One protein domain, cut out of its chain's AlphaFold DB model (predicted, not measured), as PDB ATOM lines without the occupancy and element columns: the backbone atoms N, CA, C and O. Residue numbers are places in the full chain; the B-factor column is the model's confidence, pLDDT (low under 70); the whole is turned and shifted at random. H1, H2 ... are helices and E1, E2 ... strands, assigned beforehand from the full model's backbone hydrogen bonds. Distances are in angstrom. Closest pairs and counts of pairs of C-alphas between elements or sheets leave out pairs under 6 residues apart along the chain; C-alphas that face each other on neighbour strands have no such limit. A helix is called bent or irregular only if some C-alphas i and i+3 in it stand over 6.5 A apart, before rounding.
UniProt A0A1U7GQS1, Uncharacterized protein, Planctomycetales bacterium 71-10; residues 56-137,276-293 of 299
ATOM      1  N   SER A  56     -28.023 -39.447  18.485       84.25
ATOM      2  CA  SER A  56     -27.594 -38.773  17.261       84.25
ATOM      3  C   SER A  56     -28.452 -39.141  16.054       84.25
ATOM      4  O   SER A  56     -29.094 -40.188  16.022       84.25
ATOM      5  N   GLU A  57     -28.412 -38.308  15.018       81.44
ATOM      6  CA  GLU A  57     -29.067 -38.598  13.740       81.44
ATOM      7  C   GLU A  57     -28.607 -39.937  13.145       81.44
ATOM      8  O   GLU A  57     -29.446 -40.789  12.859       81.44
ATOM      9  N   SER A  58     -27.296 -40.192  13.103       83.06
ATOM     10  CA  SER A  58     -26.743 -41.451  12.585       83.06
ATOM     11  C   SER A  58     -27.223 -42.687  13.350       83.06
ATOM     12  O   SER A  58     -27.401 -43.756  12.770       83.06
ATOM     13  N   LEU A  59     -27.466 -42.566  14.659       83.50
ATOM     14  CA  LEU A  59     -28.048 -43.645  15.454       83.50
ATOM     15  C   LEU A  59     -29.541 -43.823  15.161       83.50
ATOM     16  O   LEU A  59     -30.016 -44.957  15.122       83.50
ATOM     17  N   ARG A  60     -30.274 -42.728  14.933       84.94
ATOM     18  CA  ARG A  60     -31.707 -42.754  14.606       84.94
ATOM     19  C   ARG A  60     -31.984 -43.344  13.224       84.94
ATOM     20  O   ARG A  60     -32.979 -44.049  13.071       84.94
ATOM     21  N   GLU A  61     -31.097 -43.120  12.257       86.19
ATOM     22  CA  GLU A  61     -31.163 -43.711  10.912       86.19
ATOM     23  C   GLU A  61     -31.053 -45.245  10.921       86.19
ATOM     24  O   GLU A  61     -31.515 -45.901   9.993       86.19
ATOM     25  N   ARG A  62     -30.524 -45.842  12.000       87.31
ATOM     26  CA  ARG A  62     -30.483 -47.307  12.199       87.31
ATOM     27  C   ARG A  62     -31.781 -47.897  12.760       87.31
ATOM     28  O   ARG A  62     -31.817 -49.086  13.071       87.31
ATOM     29  N   HIS A  63     -32.827 -47.079  12.866       87.62
ATOM     30  CA  HIS A  63     -34.103 -47.365  13.520       87.62
ATOM     31  C   HIS A  63     -33.998 -47.539  15.044       87.62
ATOM     32  O   HIS A  63     -33.002 -48.005  15.594       87.62
ATOM     33  N   VAL A  64     -35.070 -47.168  15.750       87.00
ATOM     34  CA  VAL A  64     -35.169 -47.275  17.212       87.00
ATOM     35  C   VAL A  64     -36.371 -48.141  17.568       87.00
ATOM     36  O   VAL A  64     -37.502 -47.820  17.207       87.00
ATOM     37  N   LEU A  65     -36.133 -49.224  18.310       90.06
ATOM     38  CA  LEU A  65     -37.183 -50.091  18.843       90.06
ATOM     39  C   LEU A  65     -37.462 -49.739  20.308       90.06
ATOM     40  O   LEU A  65     -36.582 -49.840  21.159       90.06
ATOM     41  N   VAL A  66     -38.706 -49.360  20.609       89.44
ATOM     42  CA  VAL A  66     -39.144 -48.988  21.962       89.44
ATOM     43  C   VAL A  66     -40.112 -50.037  22.494       89.44
ATOM     44  O   VAL A  66     -41.241 -50.155  22.019       89.44
ATOM     45  N   ILE A  67     -39.688 -50.778  23.517       90.25
ATOM     46  CA  ILE A  67     -40.474 -51.854  24.132       90.25
ATOM     47  C   ILE A  67     -40.929 -51.424  25.526       90.25
ATOM     48  O   ILE A  67     -40.173 -50.832  26.291       90.25
ATOM     49  N   GLY A  68     -42.179 -51.723  25.871       87.81
ATOM     50  CA  GLY A  68     -42.708 -51.498  27.213       87.81
ATOM     51  C   GLY A  68     -44.206 -51.761  27.300       87.81
ATOM     52  O   GLY A  68     -44.908 -51.760  26.287       87.81
ATOM     53  N   ASN A  69     -44.719 -51.928  28.517       88.06
ATOM     54  CA  ASN A  69     -46.137 -52.214  28.752       88.06
ATOM     55  C   ASN A  69     -47.040 -51.016  28.403       88.06
ATOM     56  O   ASN A  69     -46.585 -49.872  28.247       88.06
ATOM     57  N   SER A  70     -48.344 -51.266  28.249       84.12
ATOM     58  CA  SER A  70     -49.336 -50.182  28.209       84.12
ATOM     59  C   SER A  70     -49.254 -49.365  29.506       84.12
ATOM     60  O   SER A  70     -49.002 -49.923  30.568       84.12
ATOM     61  N   GLY A  71     -49.368 -48.038  29.417       84.75
ATOM     62  CA  GLY A  71     -49.156 -47.139  30.562       84.75
ATOM     63  C   GLY A  71     -47.687 -46.873  30.931       84.75
ATOM     64  O   GLY A  71     -47.419 -45.929  31.663       84.75
ATOM     65  N   GLY A  72     -46.712 -47.593  30.359       86.00
ATOM     66  CA  GLY A  72     -45.275 -47.407  30.641       86.00
ATOM     67  C   GLY A  72     -44.648 -46.114  30.094       86.00
ATOM     68  O   GLY A  72     -43.431 -45.969  30.095       86.00
ATOM     69  N   GLY A  73     -45.452 -45.185  29.571       88.31
ATOM     70  CA  GLY A  73     -44.980 -43.880  29.104       88.31
ATOM     71  C   GLY A  73     -44.327 -43.851  27.717       88.31
ATOM     72  O   GLY A  73     -43.835 -42.794  27.350       88.31
ATOM     73  N   LYS A  74     -44.354 -44.936  26.922       90.88
ATOM     74  CA  LYS A  74     -43.750 -44.985  25.564       90.88
ATOM     75  C   LYS A  74     -44.108 -43.768  24.701       90.88
ATOM     76  O   LYS A  74     -43.225 -43.104  24.170       90.88
ATOM     77  N   THR A  75     -45.402 -43.456  24.605       89.81
ATOM     78  CA  THR A  75     -45.895 -42.324  23.812       89.81
ATOM     79  C   THR A  75     -45.380 -40.998  24.371       89.81
ATOM     80  O   THR A  75     -44.695 -40.265  23.671       89.81
ATOM     81  N   MET A  76     -45.639 -40.726  25.654       89.06
ATOM     82  CA  MET A  76     -45.332 -39.435  26.286       89.06
ATOM     83  C   MET A  76     -43.834 -39.159  26.456       89.06
ATOM     84  O   MET A  76     -43.408 -38.020  26.314       89.06
ATOM     85  N   ARG A  77     -43.037 -40.178  26.795       87.25
ATOM     86  CA  ARG A  77     -41.616 -40.022  27.142       87.25
ATOM     87  C   ARG A  77     -40.677 -40.214  25.961       87.25
ATOM     88  O   ARG A  77     -39.577 -39.687  26.011       87.25
ATOM     89  N   ILE A  78     -41.084 -40.975  24.940       88.75
ATOM     90  CA  ILE A  78     -40.208 -41.328  23.814       88.75
ATOM     91  C   ILE A  78     -40.760 -40.816  22.484       88.75
ATOM     92  O   ILE A  78     -40.092 -40.037  21.812       88.75
ATOM     93  N   VAL A  79     -41.985 -41.207  22.116       90.75
ATOM     94  CA  VAL A  79     -42.542 -40.906  20.783       90.75
ATOM     95  C   VAL A  79     -42.809 -39.412  20.592       90.75
ATOM     96  O   VAL A  79     -42.331 -38.841  19.619       90.75
ATOM     97  N   LEU A  80     -43.532 -38.753  21.504       91.44
ATOM     98  CA  LEU A  80     -43.861 -37.329  21.348       91.44
ATOM     99  C   LEU A  80     -42.612 -36.427  21.343       91.44
ATOM    100  O   LEU A  80     -42.536 -35.562  20.471       91.44
ATOM    101  N   PRO A  81     -41.603 -36.625  22.222       89.31
ATOM    102  CA  PRO A  81     -40.345 -35.883  22.130       89.31
ATOM    103  C   PRO A  81     -39.579 -36.127  20.823       89.31
ATOM    104  O   PRO A  81     -39.028 -35.181  20.262       89.31
ATOM    105  N   ALA A  82     -39.578 -37.361  20.301       90.00
ATOM    106  CA  ALA A  82     -38.963 -37.678  19.008       90.00
ATOM    107  C   ALA A  82     -39.635 -36.915  17.862       90.00
ATOM    108  O   ALA A  82     -38.964 -36.212  17.110       90.00
ATOM    109  N   LEU A  83     -40.967 -36.981  17.801       91.75
ATOM    110  CA  LEU A  83     -41.766 -36.259  16.818       91.75
ATOM    111  C   LEU A  83     -41.568 -34.742  16.924       91.75
ATOM    112  O   LEU A  83     -41.507 -34.058  15.906       91.75
ATOM    113  N   ALA A  84     -41.435 -34.212  18.142       90.44
ATOM    114  CA  ALA A  84     -41.177 -32.795  18.353       90.44
ATOM    115  C   ALA A  84     -39.794 -32.360  17.857       90.44
ATOM    116  O   ALA A  84     -39.679 -31.312  17.221       90.44
ATOM    117  N   SER A  85     -38.765 -33.174  18.113       87.88
ATOM    118  CA  SER A  85     -37.413 -32.959  17.587       87.88
ATOM    119  C   SER A  85     -37.402 -32.972  16.055       87.88
ATOM    120  O   SER A  85     -36.800 -32.096  15.436       87.88
ATOM    121  N   ASP A  86     -38.126 -33.904  15.430       90.25
ATOM    122  CA  ASP A  86     -38.197 -33.987  13.968       90.25
ATOM    123  C   ASP A  86     -38.947 -32.822  13.346       90.25
ATOM    124  O   ASP A  86     -38.482 -32.251  12.363       90.25
ATOM    125  N   LEU A  87     -40.070 -32.426  13.941       90.88
ATOM    126  CA  LEU A  87     -40.881 -31.329  13.430       90.88
ATOM    127  C   LEU A  87     -40.170 -29.973  13.511       90.88
ATOM    128  O   LEU A  87     -40.421 -29.090  12.692       90.88
ATOM    129  N   ALA A  88     -39.275 -29.809  14.487       87.62
ATOM    130  CA  ALA A  88     -38.440 -28.621  14.617       87.62
ATOM    131  C   ALA A  88     -37.381 -28.505  13.501       87.62
ATOM    132  O   ALA A  88     -36.847 -27.418  13.287       87.62
ATOM    133  N   ASN A  89     -37.079 -29.588  12.775       86.62
ATOM    134  CA  ASN A  89     -36.150 -29.565  11.650       86.62
ATOM    135  C   ASN A  89     -36.915 -29.328  10.326       86.62
ATOM    136  O   ASN A  89     -37.691 -30.186   9.904       86.62
ATOM    137  N   PRO A  90     -36.707 -28.198   9.618       81.56
ATOM    138  CA  PRO A  90     -37.407 -27.911   8.361       81.56
ATOM    139  C   PRO A  90     -37.058 -28.884   7.225       81.56
ATOM    140  O   PRO A  90     -37.850 -29.031   6.303       81.56
ATOM    141  N   GLY A  91     -35.916 -29.575   7.298       84.50
ATOM    142  CA  GLY A  91     -35.522 -30.597   6.326       84.50
ATOM    143  C   GLY A  91     -36.172 -31.967   6.549       84.50
ATOM    144  O   GLY A  91     -35.857 -32.902   5.818       84.50
ATOM    145  N   ARG A  92     -37.039 -32.120   7.561       89.50
ATOM    146  CA  ARG A  92     -37.686 -33.394   7.892       89.50
ATOM    147  C   ARG A  92     -39.198 -33.319   7.717       89.50
ATOM    148  O   ARG A  92     -39.865 -32.434   8.258       89.50
ATOM    149  N   SER A  93     -39.730 -34.309   7.008       94.81
ATOM    150  CA  SER A  93     -41.147 -34.663   7.022       94.81
ATOM    151  C   SER A  93     -41.428 -35.692   8.113       94.81
ATOM    152  O   SER A  93     -40.576 -36.529   8.416       94.81
ATOM    153  N   VAL A  94     -42.639 -35.679   8.661       95.19
ATOM    154  CA  VAL A  94     -43.061 -36.620   9.707       95.19
ATOM    155  C   VAL A  94     -44.242 -37.437   9.205       95.19
ATOM    156  O   VAL A  94     -45.272 -36.872   8.856       95.19
ATOM    157  N   ILE A  95     -44.117 -38.764   9.210       95.56
ATOM    158  CA  ILE A  95     -45.234 -39.686   8.972       95.56
ATOM    159  C   ILE A  95     -45.454 -40.480  10.261       95.56
ATOM    160  O   ILE A  95     -44.542 -41.156  10.735       95.56
ATOM    161  N   ALA A  96     -46.646 -40.378  10.842       94.56
ATOM    162  CA  ALA A  96     -46.978 -40.980  12.127       94.56
ATOM    163  C   ALA A  96     -48.210 -41.887  12.018       94.56
ATOM    164  O   ALA A  96     -49.246 -41.480  11.501       94.56
ATOM    165  N   LEU A  97     -48.101 -43.106  12.547       92.12
ATOM    166  CA  LEU A  97     -49.204 -44.066  12.627       92.12
ATOM    167  C   LEU A  97     -49.774 -44.061  14.051       92.12
ATOM    168  O   LEU A  97     -49.047 -44.353  15.004       92.12
ATOM    169  N   ASP A  98     -51.060 -43.746  14.206       90.06
ATOM    170  CA  ASP A  98     -51.748 -43.731  15.500       90.06
ATOM    171  C   ASP A  98     -52.775 -44.871  15.589       90.06
ATOM    172  O   ASP A  98     -53.964 -44.715  15.310       90.06
ATOM    173  N   ALA A  99     -52.310 -46.049  16.010       80.81
ATOM    174  CA  ALA A  99     -53.173 -47.222  16.158       80.81
ATOM    175  C   ALA A  99     -54.203 -47.074  17.295       80.81
ATOM    176  O   ALA A  99     -55.266 -47.694  17.262       80.81
ATOM    177  N   LYS A 100     -53.922 -46.247  18.313       78.38
ATOM    178  CA  LYS A 100     -54.879 -45.960  19.399       78.38
ATOM    179  C   LYS A 100     -55.839 -44.842  19.003       78.38
ATOM    180  O   LYS A 100     -57.025 -44.935  19.311       78.38
ATOM    181  N   GLY A 101     -55.364 -43.905  18.193       72.81
ATOM    182  CA  GLY A 101     -56.110 -42.791  17.629       72.81
ATOM    183  C   GLY A 101     -56.202 -41.606  18.588       72.81
ATOM    184  O   GLY A 101     -56.193 -41.759  19.813       72.81
ATOM    185  N   GLY A 102     -56.346 -40.414  18.011       78.50
ATOM    186  CA  GLY A 102     -56.750 -39.204  18.729       78.50
ATOM    187  C   GLY A 102     -55.668 -38.485  19.540       78.50
ATOM    188  O   GLY A 102     -55.986 -37.466  20.152       78.50
ATOM    189  N   VAL A 103     -54.412 -38.950  19.549       86.88
ATOM    190  CA  VAL A 103     -53.318 -38.260  20.264       86.88
ATOM    191  C   VAL A 103     -52.366 -37.579  19.292       86.88
ATOM    192  O   VAL A 103     -52.040 -36.405  19.483       86.88
ATOM    193  N   LEU A 104     -51.910 -38.289  18.257       93.25
ATOM    194  CA  LEU A 104     -50.809 -37.797  17.427       93.25
ATOM    195  C   LEU A 104     -51.227 -36.621  16.544       93.25
ATOM    196  O   LEU A 104     -50.495 -35.635  16.483       93.25
ATOM    197  N   TYR A 105     -52.405 -36.672  15.916       94.12
ATOM    198  CA  TYR A 105     -52.854 -35.595  15.029       94.12
ATOM    199  C   TYR A 105     -53.079 -34.251  15.745       94.12
ATOM    200  O   TYR A 105     -52.491 -33.258  15.301       94.12
ATOM    201  N   PRO A 106     -53.827 -34.167  16.866       93.56
ATOM    202  CA  PRO A 106     -53.964 -32.911  17.603       93.56
ATOM    203  C   PRO A 106     -52.621 -32.378  18.114       93.56
ATOM    204  O   PRO A 106     -52.353 -31.181  18.008       93.56
ATOM    205  N   PHE A 107     -51.757 -33.265  18.626       94.69
ATOM    206  CA  PHE A 107     -50.430 -32.893  19.116       94.69
ATOM    207  C   PHE A 107     -49.555 -32.307  18.004       94.69
ATOM    208  O   PHE A 107     -49.031 -31.205  18.154       94.69
ATOM    209  N   LEU A 108     -49.420 -33.017  16.881       95.75
ATOM    210  CA  LEU A 108     -48.583 -32.596  15.760       95.75
ATOM    211  C   LEU A 108     -49.123 -31.340  15.078       95.75
ATOM    212  O   LEU A 108     -48.333 -30.472  14.725       95.75
ATOM    213  N   SER A 109     -50.444 -31.200  14.955       95.06
ATOM    214  CA  SER A 109     -51.070 -29.990  14.406       95.06
ATOM    215  C   SER A 109     -50.768 -28.762  15.265       95.06
ATOM    216  O   SER A 109     -50.318 -27.733  14.758       95.06
ATOM    217  N   ALA A 110     -50.956 -28.877  16.585       95.25
ATOM    218  CA  ALA A 110     -50.668 -27.793  17.517       95.25
ATOM    219  C   ALA A 110     -49.170 -27.469  17.573       95.25
ATOM    220  O   ALA A 110     -48.786 -26.299  17.616       95.25
ATOM    221  N   LEU A 111     -48.313 -28.494  17.560       94.94
ATOM    222  CA  LEU A 111     -46.871 -28.304  17.597       94.94
ATOM    223  C   LEU A 111     -46.359 -27.664  16.305       94.94
ATOM    224  O   LEU A 111     -45.594 -26.708  16.388       94.94
ATOM    225  N   ALA A 112     -46.821 -28.122  15.138       94.94
ATOM    226  CA  ALA A 112     -46.454 -27.573  13.835       94.94
ATOM    227  C   ALA A 112     -46.746 -26.072  13.771       94.94
ATOM    228  O   ALA A 112     -45.867 -25.291  13.414       94.94
ATOM    229  N   GLY A 113     -47.934 -25.654  14.223       93.50
ATOM    230  CA  GLY A 113     -48.305 -24.242  14.298       93.50
ATOM    231  C   GLY A 113     -47.395 -23.393  15.195       93.50
ATOM    232  O   GLY A 113     -47.312 -22.186  14.997       93.50
ATOM    233  N   ARG A 114     -46.690 -24.004  16.156       93.00
ATOM    234  CA  ARG A 114     -45.768 -23.313  17.073       93.00
ATOM    235  C   ARG A 114     -44.321 -23.322  16.596       93.00
ATOM    236  O   ARG A 114     -43.659 -22.295  16.697       93.00
ATOM    237  N   VAL A 115     -43.816 -24.472  16.148       92.19
ATOM    238  CA  VAL A 115     -42.383 -24.655  15.845       92.19
ATOM    239  C   VAL A 115     -42.051 -24.398  14.380       92.19
ATOM    240  O   VAL A 115     -40.920 -24.035  14.072       92.19
ATOM    241  N   ARG A 116     -43.026 -24.560  13.478       91.44
ATOM    242  CA  ARG A 116     -42.853 -24.355  12.036       91.44
ATOM    243  C   ARG A 116     -44.167 -23.874  11.394       91.44
ATOM    244  O   ARG A 116     -44.813 -24.640  10.666       91.44
ATOM    245  N   PRO A 117     -44.604 -22.629  11.683       92.56
ATOM    246  CA  PRO A 117     -45.843 -22.071  11.139       92.56
ATOM    247  C   PRO A 117     -45.906 -22.200   9.611       92.56
ATOM    248  O   PRO A 117     -44.913 -21.966   8.928       92.56
ATOM    249  N   GLY A 118     -47.067 -22.586   9.075       91.31
ATOM    250  CA  GLY A 118     -47.257 -22.845   7.640       91.31
ATOM    251  C   GLY A 118     -46.953 -24.281   7.192       91.31
ATOM    252  O   GLY A 118     -47.202 -24.618   6.039       91.31
ATOM    253  N   THR A 119     -46.476 -25.152   8.091       94.44
ATOM    254  CA  THR A 119     -46.355 -26.593   7.807       94.44
ATOM    255  C   THR A 119     -47.708 -27.181   7.420       94.44
ATOM    256  O   THR A 119     -48.684 -27.046   8.160       94.44
ATOM    257  N   THR A 120     -47.749 -27.909   6.305       95.00
ATOM    258  CA  THR A 120     -48.928 -28.700   5.932       95.00
ATOM    259  C   THR A 120     -49.034 -29.924   6.839       95.00
ATOM    260  O   THR A 120     -48.102 -30.728   6.899       95.00
ATOM    261  N   VAL A 121     -50.164 -30.069   7.532       96.12
ATOM    262  CA  VAL A 121     -50.470 -31.223   8.389       96.12
ATOM    263  C   VAL A 121     -51.718 -31.924   7.857       96.12
ATOM    264  O   VAL A 121     -52.802 -31.337   7.832       96.12
ATOM    265  N   ARG A 122     -51.559 -33.174   7.421       96.62
ATOM    266  CA  ARG A 122     -52.633 -34.031   6.909       96.62
ATOM    267  C   ARG A 122     -52.928 -35.180   7.863       96.62
ATOM    268  O   ARG A 122     -52.031 -35.680   8.538       96.62
ATOM    269  N   CYS A 123     -54.184 -35.595   7.901       95.25
ATOM    270  CA  CYS A 123     -54.684 -36.696   8.701       95.25
ATOM    271  C   CYS A 123     -55.640 -37.544   7.876       95.25
ATOM    272  O   CYS A 123     -56.714 -37.071   7.498       95.25
ATOM    273  N   ILE A 124     -55.248 -38.796   7.653       94.62
ATOM    274  CA  ILE A 124     -56.143 -39.843   7.175       94.62
ATOM    275  C   ILE A 124     -56.699 -40.527   8.419       94.62
ATOM    276  O   ILE A 124     -55.953 -41.181   9.151       94.62
ATOM    277  N   ASN A 125     -57.999 -40.380   8.668       92.62
ATOM    278  CA  ASN A 125     -58.631 -40.983   9.834       92.62
ATOM    279  C   ASN A 125     -59.552 -42.135   9.441       92.62
ATOM    280  O   ASN A 125     -60.718 -41.928   9.131       92.62
ATOM    281  N   MET A 126     -59.033 -43.362   9.482       90.88
ATOM    282  CA  MET A 126     -59.802 -44.551   9.110       90.88
ATOM    283  C   MET A 126     -60.812 -44.961  10.191       90.88
ATOM    284  O   MET A 126     -61.770 -45.659   9.887       90.88
ATOM    285  N   LYS A 127     -60.635 -44.530  11.451       86.88
ATOM    286  CA  LYS A 127     -61.596 -44.806  12.539       86.88
ATOM    287  C   LYS A 127     -62.795 -43.861  12.500       86.88
ATOM    288  O   LYS A 127     -63.912 -44.251  12.824       86.88
ATOM    289  N   GLN A 128     -62.536 -42.587  12.218       88.50
ATOM    290  CA  GLN A 128     -63.507 -41.496  12.246       88.50
ATOM    291  C   GLN A 128     -63.186 -40.518  11.109       88.50
ATOM    292  O   GLN A 128     -62.560 -39.485  11.360       88.50
ATOM    293  N   PRO A 129     -63.613 -40.818   9.868       88.88
ATOM    294  CA  PRO A 129     -63.256 -40.039   8.677       88.88
ATOM    295  C   PRO A 129     -63.575 -38.551   8.794       88.88
ATOM    296  O   PRO A 129     -62.793 -37.720   8.350       88.88
ATOM    297  N   ASP A 130     -64.660 -38.210   9.492       89.06
ATOM    298  CA  ASP A 130     -65.085 -36.826   9.744       89.06
ATOM    299  C   ASP A 130     -64.108 -36.018  10.621       89.06
ATOM    300  O   ASP A 130     -64.227 -34.800  10.733       89.06
ATOM    301  N   ARG A 131     -63.144 -36.685  11.271       89.31
ATOM    302  CA  ARG A 131     -62.054 -36.053  12.033       89.31
ATOM    303  C   ARG A 131     -60.735 -35.999  11.263       89.31
ATOM    304  O   ARG A 131     -59.782 -35.388  11.750       89.31
ATOM    305  N   GLY A 132     -60.663 -36.653  10.106       90.25
ATOM    306  CA  GLY A 132     -59.574 -36.496   9.148       90.25
ATOM    307  C   GLY A 132     -59.735 -35.211   8.338       90.25
ATOM    308  O   GLY A 132     -60.795 -34.591   8.322       90.25
ATOM    309  N   ASN A 133     -58.664 -34.796   7.670       92.94
ATOM    310  CA  ASN A 133     -58.684 -33.666   6.731       92.94
ATOM    311  C   ASN A 133     -58.083 -34.030   5.363       92.94
ATOM    312  O   ASN A 133     -57.766 -33.130   4.580       92.94
ATOM    313  N   SER A 134     -57.879 -35.328   5.133       94.25
ATOM    314  CA  SER A 134     -57.406 -35.899   3.884       94.25
ATOM    315  C   SER A 134     -57.946 -37.309   3.687       94.25
ATOM    316  O   SER A 134     -58.189 -38.044   4.650       94.25
ATOM    317  N   VAL A 135     -58.076 -37.679   2.423       93.25
ATOM    318  CA  VAL A 135     -58.486 -38.992   1.937       93.25
ATOM    319  C   VAL A 135     -57.369 -39.516   1.045       93.25
ATOM    320  O   VAL A 135     -56.822 -38.773   0.233       93.25
ATOM    321  N   TRP A 136     -57.009 -40.787   1.210       93.19
ATOM    322  CA  TRP A 136     -55.908 -41.388   0.462       93.19
ATOM    323  C   TRP A 136     -56.332 -42.681  -0.211       93.19
ATOM    324  O   TRP A 136     -56.517 -43.704   0.451       93.19
ATOM    325  N   ASN A 137     -56.419 -42.656  -1.537       93.50
ATOM    326  CA  ASN A 137     -56.698 -43.852  -2.314       93.50
ATOM    327  C   ASN A 137     -55.383 -44.520  -2.761       93.50
ATOM    328  O   ASN A 137     -54.719 -44.027  -3.673       93.50
ATOM    329  N   LEU A 276     -48.742 -36.838  -1.481       91.06
ATOM    330  CA  LEU A 276     -47.684 -37.374  -0.622       91.06
ATOM    331  C   LEU A 276     -46.271 -36.901  -1.037       91.06
ATOM    332  O   LEU A 276     -45.519 -36.496  -0.146       91.06
ATOM    333  N   PRO A 277     -45.875 -36.902  -2.329       92.19
ATOM    334  CA  PRO A 277     -44.574 -36.372  -2.745       92.19
ATOM    335  C   PRO A 277     -44.388 -34.888  -2.403       92.19
ATOM    336  O   PRO A 277     -43.331 -34.503  -1.890       92.19
ATOM    337  N   GLY A 278     -45.407 -34.056  -2.635       93.44
ATOM    338  CA  GLY A 278     -45.390 -32.645  -2.252       93.44
ATOM    339  C   GLY A 278     -45.302 -32.461  -0.739       93.44
ATOM    340  O   GLY A 278     -44.481 -31.683  -0.255       93.44
ATOM    341  N   LEU A 279     -46.065 -33.246   0.027       93.81
ATOM    342  CA  LEU A 279     -46.009 -33.238   1.487       93.81
ATOM    343  C   LEU A 279     -44.609 -33.586   1.997       93.81
ATOM    344  O   LEU A 279     -44.079 -32.859   2.830       93.81
ATOM    345  N   VAL A 280     -43.985 -34.654   1.496       93.56
ATOM    346  CA  VAL A 280     -42.642 -35.073   1.930       93.56
ATOM    347  C   VAL A 280     -41.585 -34.038   1.540       93.56
ATOM    348  O   VAL A 280     -40.783 -33.638   2.384       93.56
ATOM    349  N   SER A 281     -41.602 -33.557   0.295       92.44
ATOM    350  CA  SER A 281     -40.618 -32.581  -0.199       92.44
ATOM    351  C   SER A 281     -40.712 -31.214   0.486       92.44
ATOM    352  O   SER A 281     -39.690 -30.557   0.674       92.44
ATOM    353  N   ALA A 282     -41.905 -30.808   0.927       91.69
ATOM    354  CA  ALA A 282     -42.122 -29.588   1.705       91.69
ATOM    355  C   ALA A 282     -41.870 -29.764   3.218       91.69
ATOM    356  O   ALA A 282     -42.145 -28.851   3.999       91.69
ATOM    357  N   GLY A 283     -41.400 -30.939   3.658       92.69
ATOM    358  CA  GLY A 283     -41.195 -31.249   5.072       92.69
ATOM    359  C   GLY A 283     -42.499 -31.373   5.864       92.69
ATOM    360  O   GLY A 283     -42.494 -31.188   7.070       92.69
ATOM    361  N   GLY A 284     -43.634 -31.654   5.230       95.31
ATOM    362  CA  GLY A 284     -44.954 -31.734   5.854       95.31
ATOM    363  C   GLY A 284     -45.134 -32.881   6.854       95.31
ATOM    364  O   GLY A 284     -44.235 -33.683   7.120       95.31
ATOM    365  N   VAL A 285     -46.333 -32.944   7.432       96.94
ATOM    366  CA  VAL A 285     -46.717 -33.948   8.429       96.94
ATOM    367  C   VAL A 285     -47.915 -34.739   7.934       96.94
ATOM    368  O   VAL A 285     -48.928 -34.150   7.566       96.94
ATOM    369  N   LEU A 286     -47.825 -36.063   7.987       97.00
ATOM    370  CA  LEU A 286     -48.932 -36.978   7.750       97.00
ATOM    371  C   LEU A 286     -49.187 -37.811   9.005       97.00
ATOM    372  O   LEU A 286     -48.282 -38.461   9.525       97.00
ATOM    373  N   VAL A 287     -50.431 -37.821   9.465       95.94
ATOM    374  CA  VAL A 287     -50.909 -38.736  10.502       95.94
ATOM    375  C   VAL A 287     -51.894 -39.718   9.886       95.94
ATOM    376  O   VAL A 287     -52.758 -39.328   9.103       95.94
ATOM    377  N   ILE A 288     -51.753 -40.994  10.225       93.81
ATOM    378  CA  ILE A 288     -52.664 -42.055   9.802       93.81
ATOM    379  C   ILE A 288     -53.239 -42.699  11.060       93.81
ATOM    380  O   ILE A 288     -52.542 -43.437  11.761       93.81
ATOM    381  N   ASP A 289     -54.508 -42.419  11.343       91.56
ATOM    382  CA  ASP A 289     -55.247 -43.082  12.415       91.56
ATOM    383  C   ASP A 289     -55.836 -44.373  11.842       91.56
ATOM    384  O   ASP A 289     -56.782 -44.346  11.053       91.56
ATOM    385  N   THR A 290     -55.272 -45.513  12.235       84.00
ATOM    386  CA  THR A 290     -55.701 -46.832  11.750       84.00
ATOM    387  C   THR A 290     -56.591 -47.518  12.783       84.00
ATOM    388  O   THR A 290     -56.272 -47.439  13.974       84.00
ATOM    389  N   PRO A 291     -57.658 -48.242  12.394       77.19
ATOM    390  CA  PRO A 291     -58.336 -49.165  13.303       77.19
ATOM    391  C   PRO A 291     -57.318 -50.124  13.933       77.19
ATOM    392  O   PRO A 291     -56.345 -50.532  13.296       77.19
ATOM    393  N   GLU A 292     -57.503 -50.435  15.214       68.44
ATOM    394  CA  GLU A 292     -56.665 -51.436  15.869       68.44
ATOM    395  C   GLU A 292     -56.994 -52.783  15.219       68.44
ATOM    396  O   GLU A 292     -58.170 -53.128  15.087       68.44
ATOM    397  N   ALA A 293     -55.978 -53.517  14.756       56.47
ATOM    398  CA  ALA A 293     -56.207 -54.845  14.205       56.47
ATOM    399  C   ALA A 293     -56.934 -55.673  15.267       56.47
ATOM    400  O   ALA A 293     -56.462 -55.763  16.404       56.47
TER     401      ALA A 293
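This is residues 56 to 137 and 276 to 293 of the 299 residues of an uncharacterized protein of Planctomycetales bacterium 71-10 (UniProt A0A1U7GQS1). A small sheet of three parallel strands has helix H3 running along one face, while H2 packs on H3 and on the edge strand E1. The short helix H4 only grazes the sheet, H1 lies far out from it, and residues 67 to 73 of the link from H1 to H2 stick out. The 100 printed residues hold four named helices and three named strands, in the order H1, H2, E1, H3, E2, H4, E3, and the sheet's order is E1, E3, E2. The class is mixed, helices and strands. The whole is compact, with a radius of gyration of the C-alphas of 13.7 A, and its outline is rounded, spanning 32 by 32 by 24 A.

H1, residues 57 to 60, begins at C-alpha 57 (-29.067, -38.598, 13.740) and is 5.0 A long. H2, residues 74 to 87, is 18.5 A long; it is irregular, but only just, with C-alphas 77 and 80 at 6.8 A. E1, residues 94 to 98, measures 12.6 A. H3, residues 104 to 115, measures 15.7 A from C-alpha 104 (-50.809, -37.797, 17.427). E2, residues 121 to 125, measures 12.8 A. After the cut, H4, residues 276 to 281, measures 8.5 A. E3, residues 285 to 289, measures 13.1 A and ends at C-alpha 289 (-55.247, -43.082, 12.415).

E3 is the inner strand. It is parallel to E1 at 12 degrees, with N 96 and O 286 within hydrogen-bond range at 2.8 A, and to E2 at 13 degrees, with N 124 and O 287 at 2.9 A. H3 is on the sheet at a height over the sheet of 9.3 A, over E3 and along the strands, at 3 degrees to E3 on the local plane; the closest C-alphas, of Tyr 105 and Val 287, are 5.8 A apart. E1, H3 and E2 form a split strand-helix-strand unit, two parallel strands joined through a helix with E3 between them; its crossover is right-handed. H2 and H3 make two layers with the sheet, helices on one face of it. H2 touches H3 at a steep tilt of 40 degrees, the same way, closest at the C-alphas of Leu 87 and Ala 112, 6.7 A. H4 only grazes the sheet, with residues 276 to 280. H1 is apart from H2 and is not on the sheet. Every O i to N i+4 pair is within hydrogen-bond range in H3 and H4, and 8 of 10 are in H2; H1 is too short for such a pair.

The two C-alphas farthest apart, of Ser 58 and Asp 130, are 38.7 A apart. Residues 138 to 275 are not printed, and C-alphas 137 and 276 are 11.2 A apart across this cut. The link from H1 to H2 is long, with 13 residues. The mean pLDDT of the printed part is 89.6; residues 292 to 293 are under 70.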